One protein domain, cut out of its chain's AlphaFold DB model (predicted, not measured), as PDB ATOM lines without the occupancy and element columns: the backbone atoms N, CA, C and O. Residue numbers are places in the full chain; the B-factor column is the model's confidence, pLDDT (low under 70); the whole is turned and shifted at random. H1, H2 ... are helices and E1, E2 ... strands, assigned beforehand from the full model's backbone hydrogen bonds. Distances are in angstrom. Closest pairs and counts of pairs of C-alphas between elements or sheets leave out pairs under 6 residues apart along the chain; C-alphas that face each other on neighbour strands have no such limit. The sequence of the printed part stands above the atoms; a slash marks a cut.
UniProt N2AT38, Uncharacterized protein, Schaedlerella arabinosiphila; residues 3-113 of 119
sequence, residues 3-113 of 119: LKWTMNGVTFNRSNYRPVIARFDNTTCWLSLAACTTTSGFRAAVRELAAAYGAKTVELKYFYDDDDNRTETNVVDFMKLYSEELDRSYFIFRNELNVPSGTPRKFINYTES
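What this domain is: This is residues 3 to 113 of the 119 residues of an uncharacterized protein of Schaedlerella arabinosiphila (UniProt N2AT38). A strongly twisted sheet, E3 E5 E6 E7, meets a smaller sheet, E1 E4 E2, where E3 runs beside E2; together they form a twisted wall with the single helix H1 packed over one side. The tip of the hairpin E5 and E6, residues 83 to 88, sticks out. The printed part has 111 residues, in the order E1 E2 E3 H1 E4 E5 E6 E7; both sheets are mixed, and the class is mixed, helices and strands. It is compact, with a radius of gyration of the C-alphas of 14.7 A and spans of 37 by 36 by 28 A.

Where its parts are: Find C-alpha 75 at (-28.578, 35.970, 10.989), where E5 begins; it runs 25.3 A to residue 83. E6, residues 88 to 97, covers 27.8 A; E7 is residues 106 to 110, 13.4 A, and E3 residues 30 to 33, 10.4 A. E1 is residues 4 to 6, 7.0 A, E4 57 to 62, 17.2 A, and E2 20 to 24, 13.5 A. H1, residues 39 to 52, runs 19.9 A from C-alpha 39 at (-29.575, 47.818, 23.128).

How they stand to each other: E5, E6 and E7 form a meander, each strand the antiparallel neighbour of the one before: see N 81 and O 90, 2.8 A, and N 97 and O 106, 2.8 A. E3 is parallel to E5, with N 76 and O 30 at 2.8 A. The closest C-alphas of E2 and E3, Ile 21 and Ser 32, are 4.8 A apart. E4 is antiparallel to E2, N 23 and O 59 at 2.8 A, and parallel to E1, N 6 and O 58 at 2.8 A. H1 makes two layers, a helix on one face of a sheet, with each sheet: it runs along E2 at 17 degrees on the local plane, height 9.8 A over the sheet, and across E5 at 74 degrees on the local plane, height 9.1 A over the sheet. In H1 every O i to N i+4 pair is within hydrogen-bond range.

The domain as a whole: The C-alphas farthest apart, Asp 67 and Glu 85, are 44.7 A apart. The links E1 to E2 and E4 to E5 are long. The printed part has no cut, and no printed residue is under 70 in pLDDT.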
ATOM      1  N   LEU A   3     -44.963  39.524  25.410       96.06
ATOM      2  CA  LEU A   3     -43.761  38.841  24.913       96.06
ATOM      3  C   LEU A   3     -42.879  38.381  26.089       96.06
ATOM      4  O   LEU A   3     -42.530  39.202  26.946       96.06
ATOM      5  N   LYS A   4     -42.533  37.087  26.142       97.88
ATOM      6  CA  LYS A   4     -41.609  36.507  27.138       97.88
ATOM      7  C   LYS A   4     -40.163  36.636  26.651       97.88
ATOM      8  O   LYS A   4     -39.900  36.363  25.489       97.88
ATOM      9  N   TRP A   5     -39.241  37.022  27.533       98.06
ATOM     10  CA  TRP A   5     -37.850  37.330  27.174       98.06
ATOM     11  C   TRP A   5     -36.869  36.368  27.843       98.06
ATOM     12  O   TRP A   5     -36.917  36.204  29.063       98.06
ATOM     13  N   THR A   6     -35.944  35.822  27.058       98.38
ATOM     14  CA  THR A   6     -34.707  35.174  27.511       98.38
ATOM     15  C   THR A   6     -33.545  36.084  27.127       98.38
ATOM     16  O   THR A   6     -33.418  36.463  25.971       98.38
ATOM     17  N   MET A   7     -32.741  36.509  28.101       97.19
ATOM     18  CA  MET A   7     -31.849  37.666  27.930       97.19
ATOM     19  C   MET A   7     -30.380  37.318  27.660       97.19
ATOM     20  O   MET A   7     -29.663  38.188  27.185       97.19
ATOM     21  N   ASN A   8     -29.918  36.113  28.016       96.56
ATOM     22  CA  ASN A   8     -28.522  35.655  27.885       96.56
ATOM     23  C   ASN A   8     -27.460  36.728  28.212       96.56
ATOM     24  O   ASN A   8     -26.550  36.988  27.430       96.56
ATOM     25  N   GLY A   9     -27.613  37.407  29.354       94.94
ATOM     26  CA  GLY A   9     -26.672  38.439  29.807       94.94
ATOM     27  C   GLY A   9     -26.791  39.805  29.115       94.94
ATOM     28  O   GLY A   9     -26.105  40.742  29.521       94.94
ATOM     29  N   VAL A  10     -27.678  39.975  28.127       96.94
ATOM     30  CA  VAL A  10     -27.927  41.275  27.489       96.94
ATOM     31  C   VAL A  10     -28.512  42.263  28.497       96.94
ATOM     32  O   VAL A  10     -29.516  41.999  29.161       96.94
ATOM     33  N   THR A  11     -27.901  43.445  28.569       95.94
ATOM     34  CA  THR A  11     -28.332  44.553  29.430       95.94
ATOM     35  C   THR A  11     -28.801  45.764  28.618       95.94
ATOM     36  O   THR A  11     -28.321  46.034  27.514       95.94
ATOM     37  N   PHE A  12     -29.723  46.540  29.195       95.38
ATOM     38  CA  PHE A  12     -30.336  47.728  28.577       95.38
ATOM     39  C   PHE A  12     -29.861  49.041  29.206       95.38
ATOM     40  O   PHE A  12     -30.616  50.006  29.334       95.38
ATOM     41  N   ASN A  13     -28.604  49.059  29.643       94.00
ATOM     42  CA  ASN A  13     -27.998  50.239  30.242       94.00
ATOM     43  C   ASN A  13     -27.924  51.382  29.220       94.00
ATOM     44  O   ASN A  13     -27.782  51.159  28.014       94.00
ATOM     45  N   ARG A  14     -28.021  52.623  29.707       91.12
ATOM     46  CA  ARG A  14     -27.891  53.818  28.864       91.12
ATOM     47  C   ARG A  14     -26.554  53.783  28.118       91.12
ATOM     48  O   ARG A  14     -25.540  53.408  28.697       91.12
ATOM     49  N   SER A  15     -26.573  54.183  26.849       92.06
ATOM     50  CA  SER A  15     -25.387  54.222  25.983       92.06
ATOM     51  C   SER A  15     -24.704  52.863  25.758       92.06
ATOM     52  O   SER A  15     -23.539  52.829  25.375       92.06
ATOM     53  N   ASN A  16     -25.402  51.739  25.958       95.38
ATOM     54  CA  ASN A  16     -24.908  50.437  25.512       95.38
ATOM     55  C   ASN A  16     -25.224  50.247  24.019       95.38
ATOM     56  O   ASN A  16     -26.394  50.140  23.648       95.38
ATOM     57  N   TYR A  17     -24.185  50.204  23.184       95.06
ATOM     58  CA  TYR A  17     -24.268  50.027  21.727       95.06
ATOM     59  C   TYR A  17     -23.762  48.657  21.256       95.06
ATOM     60  O   TYR A  17     -23.614  48.448  20.054       95.06
ATOM     61  N   ARG A  18     -23.482  47.717  22.175       95.12
ATOM     62  CA  ARG A  18     -23.069  46.360  21.789       95.12
ATOM     63  C   ARG A  18     -24.143  45.749  20.873       95.12
ATOM     64  O   ARG A  18     -25.306  45.735  21.284       95.12
ATOM     65  N   PRO A  19     -23.792  45.247  19.675       95.69
ATOM     66  CA  PRO A  19     -24.763  44.652  18.761       95.69
ATOM     67  C   PRO A  19     -25.495  43.470  19.401       95.69
ATOM     68  O   PRO A  19     -24.878  42.617  20.038       95.69
ATOM     69  N   VAL A  20     -26.814  43.415  19.224       97.56
ATOM     70  CA  VAL A  20     -27.695  42.376  19.776       97.56
ATOM     71  C   VAL A  20     -28.443  41.713  18.630       97.56
ATOM     72  O   VAL A  20     -28.809  42.377  17.660       97.56
ATOM     73  N   ILE A  21     -28.687  40.416  18.770       98.50
ATOM     74  CA  ILE A  21     -29.569  39.638  17.902       98.50
ATOM     75  C   ILE A  21     -30.716  39.039  18.708       98.50
ATOM     76  O   ILE A  21     -30.592  38.802  19.913       98.50
ATOM     77  N   ALA A  22     -31.839  38.814  18.031       98.56
ATOM     78  CA  ALA A  22     -33.058  38.253  18.591       98.56
ATOM     79  C   ALA A  22     -33.480  36.988  17.836       98.56
ATOM     80  O   ALA A  22     -33.356  36.932  16.618       98.56
ATOM     81  N   ARG A  23     -34.032  35.997  18.529       98.50
ATOM     82  CA  ARG A  23     -34.705  34.849  17.911       98.50
ATOM     83  C   ARG A  23     -36.097  34.714  18.496       98.50
ATOM     84  O   ARG A  23     -36.241  34.691  19.718       98.50
ATOM     85  N   PHE A  24     -37.110  34.651  17.642       98.31
ATOM     86  CA  PHE A  24     -38.481  34.420  18.081       98.31
ATOM     87  C   PHE A  24     -38.814  32.928  18.083       98.31
ATOM     88  O   PHE A  24     -38.139  32.126  17.439       98.31
ATOM     89  N   ASP A  25     -39.878  32.551  18.793       97.44
ATOM     90  CA  ASP A  25     -40.407  31.179  18.773       97.44
ATOM     91  C   ASP A  25     -40.898  30.740  17.392       97.44
ATOM     92  O   ASP A  25     -40.995  29.545  17.129       97.44
ATOM     93  N   ASN A  26     -41.192  31.700  16.519       97.44
ATOM     94  CA  ASN A  26     -41.664  31.463  15.169       97.44
ATOM     95  C   ASN A  26     -40.666  31.897  14.088       97.44
ATOM     96  O   ASN A  26     -41.106  32.170  12.977       97.44
ATOM     97  N   THR A  27     -39.356  31.971  14.373       97.94
ATOM     98  CA  THR A  27     -38.331  32.240  13.345       97.94
ATOM     99  C   THR A  27     -37.351  31.087  13.146       97.94
ATOM    100  O   THR A  27     -36.942  30.400  14.088       97.94
ATOM    101  N   THR A  28     -36.923  30.890  11.897       95.69
ATOM    102  CA  THR A  28     -35.892  29.901  11.518       95.69
ATOM    103  C   THR A  28     -34.466  30.425  11.718       95.69
ATOM    104  O   THR A  28     -33.528  29.634  11.839       95.69
ATOM    105  N   CYS A  29     -34.300  31.746  11.795       97.62
ATOM    106  CA  CYS A  29     -33.025  32.444  11.925       97.62
ATOM    107  C   CYS A  29     -32.997  33.392  13.135       97.62
ATOM    108  O   CYS A  29     -34.014  33.633  13.802       97.62
ATOM    109  N   TRP A  30     -31.813  33.942  13.400       98.56
ATOM    110  CA  TRP A  30     -31.633  35.105  14.261       98.56
ATOM    111  C   TRP A  30     -31.862  36.396  13.472       98.56
ATOM    112  O   TRP A  30     -31.676  36.441  12.258       98.56
ATOM    113  N   LEU A  31     -32.254  37.450  14.177       98.50
ATOM    114  CA  LEU A  31     -32.619  38.746  13.628       98.50
ATOM    115  C   LEU A  31     -31.742  39.844  14.230       98.50
ATOM    116  O   LEU A  31     -31.717  40.021  15.451       98.50
ATOM    117  N   SER A  32     -31.058  40.602  13.380       97.69
ATOM    118  CA  SER A  32     -30.311  41.822  13.729       97.69
ATOM    119  C   SER A  32     -31.019  43.054  13.173       97.69
ATOM    120  O   SER A  32     -31.813  42.966  12.246       97.69
ATOM    121  N   LEU A  33     -30.754  44.234  13.732       95.94
ATOM    122  CA  LEU A  33     -31.284  45.478  13.180       95.94
ATOM    123  C   LEU A  33     -30.265  46.060  12.195       95.94
ATOM    124  O   LEU A  33     -29.133  46.335  12.592       95.94
ATOM    125  N   ALA A  34     -30.677  46.336  10.954       90.25
ATOM    126  CA  ALA A  34     -29.847  46.984   9.925       90.25
ATOM    127  C   ALA A  34     -29.650  48.499  10.173       90.25
ATOM    128  O   ALA A  34     -29.727  49.319   9.256       90.25
ATOM    129  N   ALA A  35     -29.436  48.891  11.429       83.50
ATOM    130  CA  ALA A  35     -29.150  50.252  11.852       83.50
ATOM    131  C   ALA A  35     -28.313  50.237  13.137       83.50
ATOM    132  O   ALA A  35     -28.564  49.445  14.047       83.50
ATOM    133  N   CYS A  36     -27.355  51.162  13.245       86.44
ATOM    134  CA  CYS A  36     -26.656  51.391  14.505       86.44
ATOM    135  C   CYS A  36     -27.652  51.929  15.541       86.44
ATOM    136  O   CYS A  36     -28.308  52.948  15.321       86.44
ATOM    137  N   THR A  37     -27.790  51.230  16.665       94.56
ATOM    138  CA  THR A  37     -28.725  51.595  17.728       94.56
ATOM    139  C   THR A  37     -28.192  51.170  19.091       94.56
ATOM    140  O   THR A  37     -27.237  50.404  19.197       94.56
ATOM    141  N   THR A  38     -28.826  51.659  20.153       96.81
ATOM    142  CA  THR A  38     -28.571  51.161  21.510       96.81
ATOM    143  C   THR A  38     -29.293  49.835  21.741       96.81
ATOM    144  O   THR A  38     -30.314  49.564  21.109       96.81
ATOM    145  N   THR A  39     -28.859  49.043  22.721       96.88
ATOM    146  CA  THR A  39     -29.575  47.818  23.128       96.88
ATOM    147  C   THR A  39     -31.033  48.103  23.521       96.88
ATOM    148  O   THR A  39     -31.922  47.292  23.262       96.88
ATOM    149  N   SER A  40     -31.314  49.281  24.089       96.50
ATOM    150  CA  SER A  40     -32.674  49.743  24.400       96.50
ATOM    151  C   SER A  40     -33.494  50.077  23.150       96.50
ATOM    152  O   SER A  40     -34.675  49.735  23.093       96.50
ATOM    153  N   GLY A  41     -32.877  50.697  22.141       96.19
ATOM    154  CA  GLY A  41     -33.505  50.925  20.836       96.19
ATOM    155  C   GLY A  41     -33.794  49.611  20.110       96.19
ATOM    156  O   GLY A  41     -34.909  49.402  19.636       96.19
ATOM    157  N   PHE A  42     -32.842  48.674  20.128       97.31
ATOM    158  CA  PHE A  42     -33.033  47.318  19.612       97.31
ATOM    159  C   PHE A  42     -34.205  46.610  20.305       97.31
ATOM    160  O   PHE A  42     -35.080  46.057  19.646       97.31
ATOM    161  N   ARG A  43     -34.297  46.698  21.639       96.88
ATOM    162  CA  ARG A  43     -35.420  46.136  22.409       96.88
ATOM    163  C   ARG A  43     -36.776  46.692  21.973       96.88
ATOM    164  O   ARG A  43     -37.755  45.945  21.954       96.88
ATOM    165  N   ALA A  44     -36.855  47.991  21.687       96.06
ATOM    166  CA  ALA A  44     -38.080  48.613  21.195       96.06
ATOM    167  C   ALA A  44     -38.455  48.056  19.813       96.06
ATOM    168  O   ALA A  44     -39.572  47.575  19.644       96.06
ATOM    169  N   ALA A  45     -37.495  47.990  18.888       96.88
ATOM    170  CA  ALA A  45     -37.703  47.426  17.555       96.88
ATOM    171  C   ALA A  45     -38.149  45.949  17.598       96.88
ATOM    172  O   ALA A  45     -39.094  45.566  16.914       96.88
ATOM    173  N   VAL A  46     -37.541  45.135  18.467       97.56
ATOM    174  CA  VAL A  46     -37.920  43.725  18.678       97.56
ATOM    175  C   VAL A  46     -39.357  43.585  19.183       97.56
ATOM    176  O   VAL A  46     -40.061  42.673  18.764       97.56
ATOM    177  N   ARG A  47     -39.826  44.480  20.066       97.19
ATOM    178  CA  ARG A  47     -41.230  44.467  20.525       97.19
ATOM    179  C   ARG A  47     -42.200  44.741  19.390       97.19
ATOM    180  O   ARG A  47     -43.224  44.070  19.309       97.19
ATOM    181  N   GLU A  48     -41.891  45.732  18.562       96.62
ATOM    182  CA  GLU A  48     -42.723  46.081  17.412       96.62
ATOM    183  C   GLU A  48     -42.778  44.931  16.409       96.62
ATOM    184  O   GLU A  48     -43.864  44.552  15.976       96.62
ATOM    185  N   LEU A  49     -41.627  44.326  16.105       96.81
ATOM    186  CA  LEU A  49     -41.546  43.198  15.184       96.81
ATOM    187  C   LEU A  49     -42.295  41.970  15.721       96.81
ATOM    188  O   LEU A  49     -43.094  41.371  15.007       96.81
ATOM    189  N   ALA A  50     -42.115  41.638  17.001       96.94
ATOM    190  CA  ALA A  50     -42.834  40.541  17.643       96.94
ATOM    191  C   ALA A  50     -44.357  40.738  17.606       96.94
ATOM    192  O   ALA A  50     -45.096  39.779  17.400       96.94
ATOM    193  N   ALA A  51     -44.831  41.974  17.798       95.56
ATOM    194  CA  ALA A  51     -46.251  42.293  17.705       95.56
ATOM    195  C   ALA A  51     -46.782  42.153  16.270       95.56
ATOM    196  O   ALA A  51     -47.889  41.648  16.095       95.56
ATOM    197  N   ALA A  52     -45.997  42.558  15.268       94.88
ATOM    198  CA  ALA A  52     -46.374  42.462  13.860       94.88
ATOM    199  C   ALA A  52     -46.496  41.008  13.372       94.88
ATOM    200  O   ALA A  52     -47.424  40.700  12.633       94.88
ATOM    201  N   TYR A  53     -45.613  40.117  13.834       95.19
ATOM    202  CA  TYR A  53     -45.553  38.715  13.389       95.19
ATOM    203  C   TYR A  53     -46.046  37.702  14.432       95.19
ATOM    204  O   TYR A  53     -45.798  36.506  14.311       95.19
ATOM    205  N   GLY A  54     -46.729  38.155  15.488       95.19
ATOM    206  CA  GLY A  54     -47.389  37.271  16.456       95.19
ATOM    207  C   GLY A  54     -46.457  36.414  17.327       95.19
ATOM    208  O   GLY A  54     -46.904  35.398  17.864       95.19
ATOM    209  N   ALA A  55     -45.194  36.812  17.501       96.75
ATOM    210  CA  ALA A  55     -44.238  36.085  18.334       96.75
ATOM    211  C   ALA A  55     -44.626  36.128  19.823       96.75
ATOM    212  O   ALA A  55     -45.075  37.152  20.357       96.75
ATOM    213  N   LYS A  56     -44.424  35.011  20.529       96.94
ATOM    214  CA  LYS A  56     -44.794  34.847  21.949       96.94
ATOM    215  C   LYS A  56     -43.582  34.866  22.859       96.94
ATOM    216  O   LYS A  56     -43.682  35.297  24.015       96.94
ATOM    217  N   THR A  57     -42.436  34.428  22.348       98.25
ATOM    218  CA  THR A  57     -41.173  34.454  23.081       98.25
ATOM    219  C   THR A  57     -40.063  35.037  22.225       98.25
ATOM    220  O   THR A  57     -40.094  34.936  21.004       98.25
ATOM    221  N   VAL A  58     -39.091  35.659  22.880       98.56
ATOM    222  CA  VAL A  58     -37.866  36.127  22.250       98.56
ATOM    223  C   VAL A  58     -36.667  35.750  23.101       98.56
ATOM    224  O   VAL A  58     -36.655  35.962  24.316       98.56
ATOM    225  N   GLU A  59     -35.647  35.224  22.448       98.69
ATOM    226  CA  GLU A  59     -34.309  35.064  22.989       98.69
ATOM    227  C   GLU A  59     -33.406  36.171  22.447       98.69
ATOM    228  O   GLU A  59     -33.421  36.449  21.251       98.69
ATOM    229  N   LEU A  60     -32.634  36.816  23.319       98.38
ATOM    230  CA  LEU A  60     -31.631  37.812  22.963       98.38
ATOM    231  C   LEU A  60     -30.237  37.308  23.295       98.38
ATOM    232  O   LEU A  60     -30.053  36.631  24.303       98.38
ATOM    233  N   LYS A  61     -29.247  37.729  22.511       97.75
ATOM    234  CA  LYS A  61     -27.829  37.654  22.883       97.75
ATOM    235  C   LYS A  61     -27.008  38.719  22.169       97.75
ATOM    236  O   LYS A  61     -27.463  39.299  21.183       97.75
ATOM    237  N   TYR A  62     -25.801  38.977  22.663       97.50
ATOM    238  CA  TYR A  62     -24.845  39.802  21.931       97.50
ATOM    239  C   TYR A  62     -24.422  39.090  20.641       97.50
ATOM    240  O   TYR A  62     -24.203  37.877  20.631       97.50
ATOM    241  N   PHE A  63     -24.361  39.840  19.542       97.25
ATOM    242  CA  PHE A  63     -24.011  39.280  18.234       97.25
ATOM    243  C   PHE A  63     -22.529  38.895  18.163       97.25
ATOM    244  O   PHE A  63     -22.169  37.933  17.492       97.25
ATOM    245  N   TYR A  64     -21.692  39.617  18.901       96.19
ATOM    246  CA  TYR A  64     -20.273  39.337  19.046       96.19
ATOM    247  C   TYR A  64     -19.968  39.009  20.508       96.19
ATOM    248  O   TYR A  64     -20.577  39.603  21.412       96.19
ATOM    249  N   ASP A  65     -19.082  38.042  20.728       94.19
ATOM    250  CA  ASP A  65     -18.522  37.761  22.049       94.19
ATOM    251  C   ASP A  65     -17.475  38.817  22.448       94.19
ATOM    252  O   ASP A  65     -17.357  39.865  21.811       94.19
ATOM    253  N   ASP A  66     -16.783  38.597  23.565       92.44
ATOM    254  CA  ASP A  66     -15.797  39.554  24.076       92.44
ATOM    255  C   ASP A  66     -14.473  39.534  23.279       92.44
ATOM    256  O   ASP A  66     -13.669  40.452  23.428       92.44
ATOM    257  N   ASP A  67     -14.286  38.545  22.395       95.81
ATOM    258  CA  ASP A  67     -13.145  38.401  21.481       95.81
ATOM    259  C   ASP A  67     -13.505  38.827  20.035       95.81
ATOM    260  O   ASP A  67     -12.806  38.478  19.081       95.81
ATOM    261  N   ASP A  68     -14.610  39.564  19.858       93.38
ATOM    262  CA  ASP A  68     -15.161  40.024  18.572       93.38
ATOM    263  C   ASP A  68     -15.528  38.898  17.576       93.38
ATOM    264  O   ASP A  68     -15.733  39.141  16.377       93.38
ATOM    265  N   ASN A  69     -15.706  37.659  18.045       95.81
ATOM    266  CA  ASN A  69     -16.196  36.569  17.204       95.81
ATOM    267  C   ASN A  69     -17.725  36.575  17.143       95.81
ATOM    268  O   ASN A  69     -18.421  36.826  18.128       95.81
ATOM    269  N   ARG A  70     -18.279  36.256  15.968       94.81
ATOM    270  CA  ARG A  70     -19.733  36.124  15.799       94.81
ATOM    271  C   ARG A  70     -20.266  34.954  16.619       94.81
ATOM    272  O   ARG A  70     -19.812  33.825  16.460       94.81
ATOM    273  N   THR A  71     -21.314  35.207  17.398       96.38
ATOM    274  CA  THR A  71     -21.995  34.175  18.193       96.38
ATOM    275  C   THR A  71     -22.992  33.349  17.380       96.38
ATOM    276  O   THR A  71     -23.462  32.322  17.872       96.38
ATOM    277  N   GLU A  72     -23.341  33.799  16.166       96.88
ATOM    278  CA  GLU A  72     -24.250  33.136  15.220       96.88
ATOM    279  C   GLU A  72     -23.882  33.408  13.766       96.88
ATOM    280  O   GLU A  72     -23.353  34.466  13.419       96.88
ATOM    281  N   THR A  73     -24.245  32.463  12.901       94.12
ATOM    282  CA  THR A  73     -24.024  32.552  11.451       94.12
ATOM    283  C   THR A  73     -25.320  32.703  10.656       94.12
ATOM    284  O   THR A  73     -25.324  33.408   9.649       94.12
ATOM    285  N   ASN A  74     -26.428  32.109  11.113       96.56
ATOM    286  CA  ASN A  74     -27.741  32.252  10.481       96.56
ATOM    287  C   ASN A  74     -28.477  33.490  11.019       96.56
ATOM    288  O   ASN A  74     -29.368  33.380  11.868       96.56
ATOM    289  N   VAL A  75     -28.051  34.669  10.558       97.62
ATOM    290  CA  VAL A  75     -28.578  35.970  10.989       97.62
ATOM    291  C   VAL A  75     -29.102  36.752   9.788       97.62
ATOM    292  O   VAL A  75     -28.404  36.881   8.781       97.62
ATOM    293  N   VAL A  76     -30.311  37.294   9.911       98.12
ATOM    294  CA  VAL A  76     -30.945  38.158   8.912       98.12
ATOM    295  C   VAL A  76     -31.182  39.543   9.500       98.12
ATOM    296  O   VAL A  76     -31.769  39.662  10.577       98.12
ATOM    297  N   ASP A  77     -30.765  40.600   8.800       97.81
ATOM    298  CA  ASP A  77     -31.083  41.947   9.252       97.81
ATOM    299  C   ASP A  77     -32.528  42.323   8.900       97.81
ATOM    300  O   ASP A  77     -33.003  42.094   7.786       97.81
ATOM    301  N   PHE A  78     -33.213  42.980   9.834       97.88
ATOM    302  CA  PHE A  78     -34.494  43.634   9.604       97.88
ATOM    303  C   PHE A  78     -34.370  45.152   9.752       97.88
ATOM    304  O   PHE A  78     -33.513  45.676  10.472       97.88
ATOM    305  N   MET A  79     -35.259  45.885   9.089       95.69
ATOM    306  CA  MET A  79     -35.481  47.307   9.349       95.69
ATOM    307  C   MET A  79     -36.937  47.678   9.103       95.69
ATOM    308  O   MET A  79     -37.621  47.058   8.291       95.69
ATOM    309  N   LYS A  80     -37.397  48.713   9.802       94.88
ATOM    310  CA  LYS A  80     -38.716  49.307   9.600       94.88
ATOM    311  C   LYS A  80     -38.573  50.528   8.701       94.88
ATOM    312  O   LYS A  80     -37.782  51.419   9.002       94.88
ATOM    313  N   LEU A  81     -39.335  50.560   7.619       94.12
ATOM    314  CA  LEU A  81     -39.397  51.669   6.675       94.12
ATOM    315  C   LEU A  81     -40.796  52.269   6.673       94.12
ATOM    316  O   LEU A  81     -41.759  51.599   7.035       94.12
ATOM    317  N   TYR A  82     -40.900  53.521   6.244       94.75
ATOM    318  CA  TYR A  82     -42.167  54.182   5.967       94.75
ATOM    319  C   TYR A  82     -42.399  54.227   4.455       94.75
ATOM    320  O   TYR A  82     -41.472  54.525   3.703       94.75
ATOM    321  N   SER A  83     -43.613  53.908   4.010       95.12
ATOM    322  CA  SER A  83     -44.059  54.143   2.637       95.12
ATOM    323  C   SER A  83     -45.066  55.285   2.651       95.12
ATOM    324  O   SER A  83     -46.106  55.167   3.294       95.12
ATOM    325  N   GLU A  84     -44.755  56.366   1.933       95.12
ATOM    326  CA  GLU A  84     -45.696  57.469   1.700       95.12
ATOM    327  C   GLU A  84     -46.895  57.009   0.864       95.12
ATOM    328  O   GLU A  84     -48.024  57.375   1.159       95.12
ATOM    329  N   GLU A  85     -46.666  56.150  -0.133       94.50
ATOM    330  CA  GLU A  85     -47.719  55.606  -1.001       94.50
ATOM    331  C   GLU A  85     -48.748  54.778  -0.221       94.50
ATOM    332  O   GLU A  85     -49.949  54.883  -0.454       94.50
ATOM    333  N   LEU A  86     -48.278  53.950   0.715       91.31
ATOM    334  CA  LEU A  86     -49.139  53.098   1.534       91.31
ATOM    335  C   LEU A  86     -49.583  53.773   2.840       91.31
ATOM    336  O   LEU A  86     -50.297  53.136   3.616       91.31
ATOM    337  N   ASP A  87     -49.097  54.990   3.108       94.88
ATOM    338  CA  ASP A  87     -49.274  55.745   4.356       94.88
ATOM    339  C   ASP A  87     -49.049  54.889   5.618       94.88
ATOM    340  O   ASP A  87     -49.782  54.938   6.607       94.88
ATOM    341  N   ARG A  88     -48.047  54.000   5.570       94.25
ATOM    342  CA  ARG A  88     -47.781  53.053   6.661       94.25
ATOM    343  C   ARG A  88     -46.333  52.621   6.729       94.25
ATOM    344  O   ARG A  88     -45.596  52.606   5.742       94.25
ATOM    345  N   SER A  89     -45.941  52.192   7.925       94.88
ATOM    346  CA  SER A  89     -44.668  51.505   8.106       94.88
ATOM    347  C   SER A  89     -44.758  50.029   7.729       94.88
ATOM    348  O   SER A  89     -45.773  49.384   7.989       94.88
ATOM    349  N   TYR A  90     -43.674  49.484   7.193       94.06
ATOM    350  CA  TYR A  90     -43.518  48.068   6.878       94.06
ATOM    351  C   TYR A  90     -42.106  47.601   7.237       94.06
ATOM    352  O   TYR A  90     -41.184  48.411   7.370       94.06
ATOM    353  N   PHE A  91     -41.942  46.296   7.433       95.88
ATOM    354  CA  PHE A  91     -40.637  45.695   7.678       95.88
ATOM    355  C   PHE A  91     -40.049  45.169   6.373       95.88
ATOM    356  O   PHE A  91     -40.771  44.674   5.511       95.88
ATOM    357  N   ILE A  92     -38.731  45.273   6.243       96.56
ATOM    358  CA  ILE A  92     -37.972  44.540   5.231       96.56
ATOM    359  C   ILE A  92     -36.901  43.697   5.911       96.56
ATOM    360  O   ILE A  92     -36.391  44.076   6.969       96.56
ATOM    361  N   PHE A  93     -36.540  42.594   5.259       97.88
ATOM    362  CA  PHE A  93     -35.526  41.647   5.705       97.88
ATOM    363  C   PHE A  93     -34.479  41.505   4.608       97.88
ATOM    364  O   PHE A  93     -34.808  41.130   3.480       97.88
ATOM    365  N   ARG A  94     -33.225  41.852   4.899       97.12
ATOM    366  CA  ARG A  94     -32.144  41.789   3.910       97.12
ATOM    367  C   ARG A  94     -30.777  41.810   4.562       97.12
ATOM    368  O   ARG A  94     -30.598  42.521   5.539       97.12
ATOM    369  N   ASN A  95     -29.798  41.172   3.933       96.62
ATOM    370  CA  ASN A  95     -28.396  41.310   4.321       96.62
ATOM    371  C   ASN A  95     -27.619  42.006   3.211       96.62
ATOM    372  O   ASN A  95     -27.882  41.801   2.023       96.62
ATOM    373  N   GLU A  96     -26.637  42.811   3.595       94.25
ATOM    374  CA  GLU A  96     -25.669  43.353   2.650       94.25
ATOM    375  C   GLU A  96     -24.676  42.273   2.209       94.25
ATOM    376  O   GLU A  96     -24.140  41.516   3.019       94.25
ATOM    377  N   LEU A  97     -24.424  42.210   0.904       94.62
ATOM    378  CA  LEU A  97     -23.406  41.351   0.322       94.62
ATOM    379  C   LEU A  97     -22.065  42.080   0.329       94.62
ATOM    380  O   LEU A  97     -21.985  43.252  -0.035       94.62
ATOM    381  N   ASN A  98     -21.002  41.358   0.677       93.19
ATOM    382  CA  ASN A  98     -19.655  41.887   0.538       93.19
ATOM    383  C   ASN A  98     -19.328  42.033  -0.955       93.19
ATOM    384  O   ASN A  98     -19.362  41.055  -1.705       93.19
ATOM    385  N   VAL A  99     -19.046  43.259  -1.383       94.25
ATOM    386  CA  VAL A  99     -18.742  43.595  -2.775       94.25
ATOM    387  C   VAL A  99     -17.430  44.384  -2.845       94.25
ATOM    388  O   VAL A  99     -17.089  45.078  -1.886       94.25
ATOM    389  N   PRO A 100     -16.661  44.295  -3.948       95.81
ATOM    390  CA  PRO A 100     -15.396  45.017  -4.070       95.81
ATOM    391  C   PRO A 100     -15.553  46.534  -3.909       95.81
ATOM    392  O   PRO A 100     -16.572  47.113  -4.291       95.81
ATOM    393  N   SER A 101     -14.509  47.194  -3.404       94.44
ATOM    394  CA  SER A 101     -14.485  48.657  -3.299       94.44
ATOM    395  C   SER A 101     -14.759  49.321  -4.655       94.44
ATOM    396  O   SER A 101     -14.281  48.860  -5.690       94.44
ATOM    397  N   GLY A 102     -15.558  50.390  -4.651       95.69
ATOM    398  CA  GLY A 102     -15.996  51.091  -5.863       95.69
ATOM    399  C   GLY A 102     -17.206  50.467  -6.568       95.69
ATOM    400  O   GLY A 102     -17.722  51.062  -7.512       95.69
ATOM    401  N   THR A 103     -17.703  49.313  -6.112       96.06
ATOM    402  CA  THR A 103     -18.957  48.746  -6.625       96.06
ATOM    403  C   THR A 103     -20.160  49.206  -5.795       96.06
ATOM    404  O   THR A 103     -20.042  49.374  -4.578       96.06
ATOM    405  N   PRO A 104     -21.334  49.426  -6.418       95.94
ATOM    406  CA  PRO A 104     -22.553  49.705  -5.672       95.94
ATOM    407  C   PRO A 104     -22.896  48.569  -4.703       95.94
ATOM    408  O   PRO A 104     -22.724  47.392  -5.032       95.94
ATOM    409  N   ARG A 105     -23.440  48.933  -3.535       94.38
ATOM    410  CA  ARG A 105     -23.910  47.980  -2.520       94.38
ATOM    411  C   ARG A 105     -24.909  47.003  -3.135       94.38
ATOM    412  O   ARG A 105     -25.788  47.402  -3.903       94.38
ATOM    413  N   LYS A 106     -24.800  45.731  -2.761       96.50
ATOM    414  CA  LYS A 106     -25.748  44.684  -3.148       96.50
ATOM    415  C   LYS A 106     -26.367  44.073  -1.905       96.50
ATOM    416  O   LYS A 106     -25.726  44.000  -0.863       96.50
ATOM    417  N   PHE A 107     -27.606  43.619  -2.036       95.88
ATOM    418  CA  PHE A 107     -28.359  43.028  -0.941       95.88
ATOM    419  C   PHE A 107     -29.000  41.724  -1.394       95.88
ATOM    420  O   PHE A 107     -29.465  41.625  -2.530       95.88
ATOM    421  N   ILE A 108     -29.049  40.754  -0.488       96.75
ATOM    422  CA  ILE A 108     -29.974  39.626  -0.575       96.75
ATOM    423  C   ILE A 108     -31.211  39.982   0.245       96.75
ATOM    424  O   ILE A 108     -31.075  40.400   1.391       96.75
ATOM    425  N   ASN A 109     -32.396  39.871  -0.354       97.50
ATOM    426  CA  ASN A 109     -33.666  40.133   0.322       97.50
ATOM    427  C   ASN A 109     -34.334  38.806   0.666       97.50
ATOM    428  O   ASN A 109     -34.242  37.864  -0.119       97.50
ATOM    429  N   TYR A 110     -35.024  38.778   1.799       97.44
ATOM    430  CA  TYR A 110     -35.769  37.620   2.274       97.44
ATOM    431  C   TYR A 110     -37.254  37.958   2.336       97.44
ATOM    432  O   TYR A 110     -37.650  39.062   2.725       97.44
ATOM    433  N   THR A 111     -38.077  36.994   1.954       95.81
ATOM    434  CA  THR A 111     -39.522  37.027   2.149       95.81
ATOM    435  C   THR A 111     -39.873  36.677   3.590       95.81
ATOM    436  O   THR A 111     -39.118  36.009   4.296       95.81
ATOM    437  N   GLU A 112     -41.057  37.084   4.037       94.88
ATOM    438  CA  GLU A 112     -41.533  36.761   5.385       94.88
ATOM    439  C   GLU A 112     -41.606  35.246   5.617       94.88
ATOM    440  O   GLU A 112     -41.240  34.784   6.692       94.88
ATOM    441  N   SER A 113     -41.980  34.459   4.602       94.31
ATOM    442  CA  SER A 113     -42.058  32.994   4.691       94.31
ATOM    443  C   SER A 113     -40.702  32.295   4.808       94.31
ATOM    444  O   SER A 113     -40.644  31.142   5.225       94.31
TER     445      SER A 113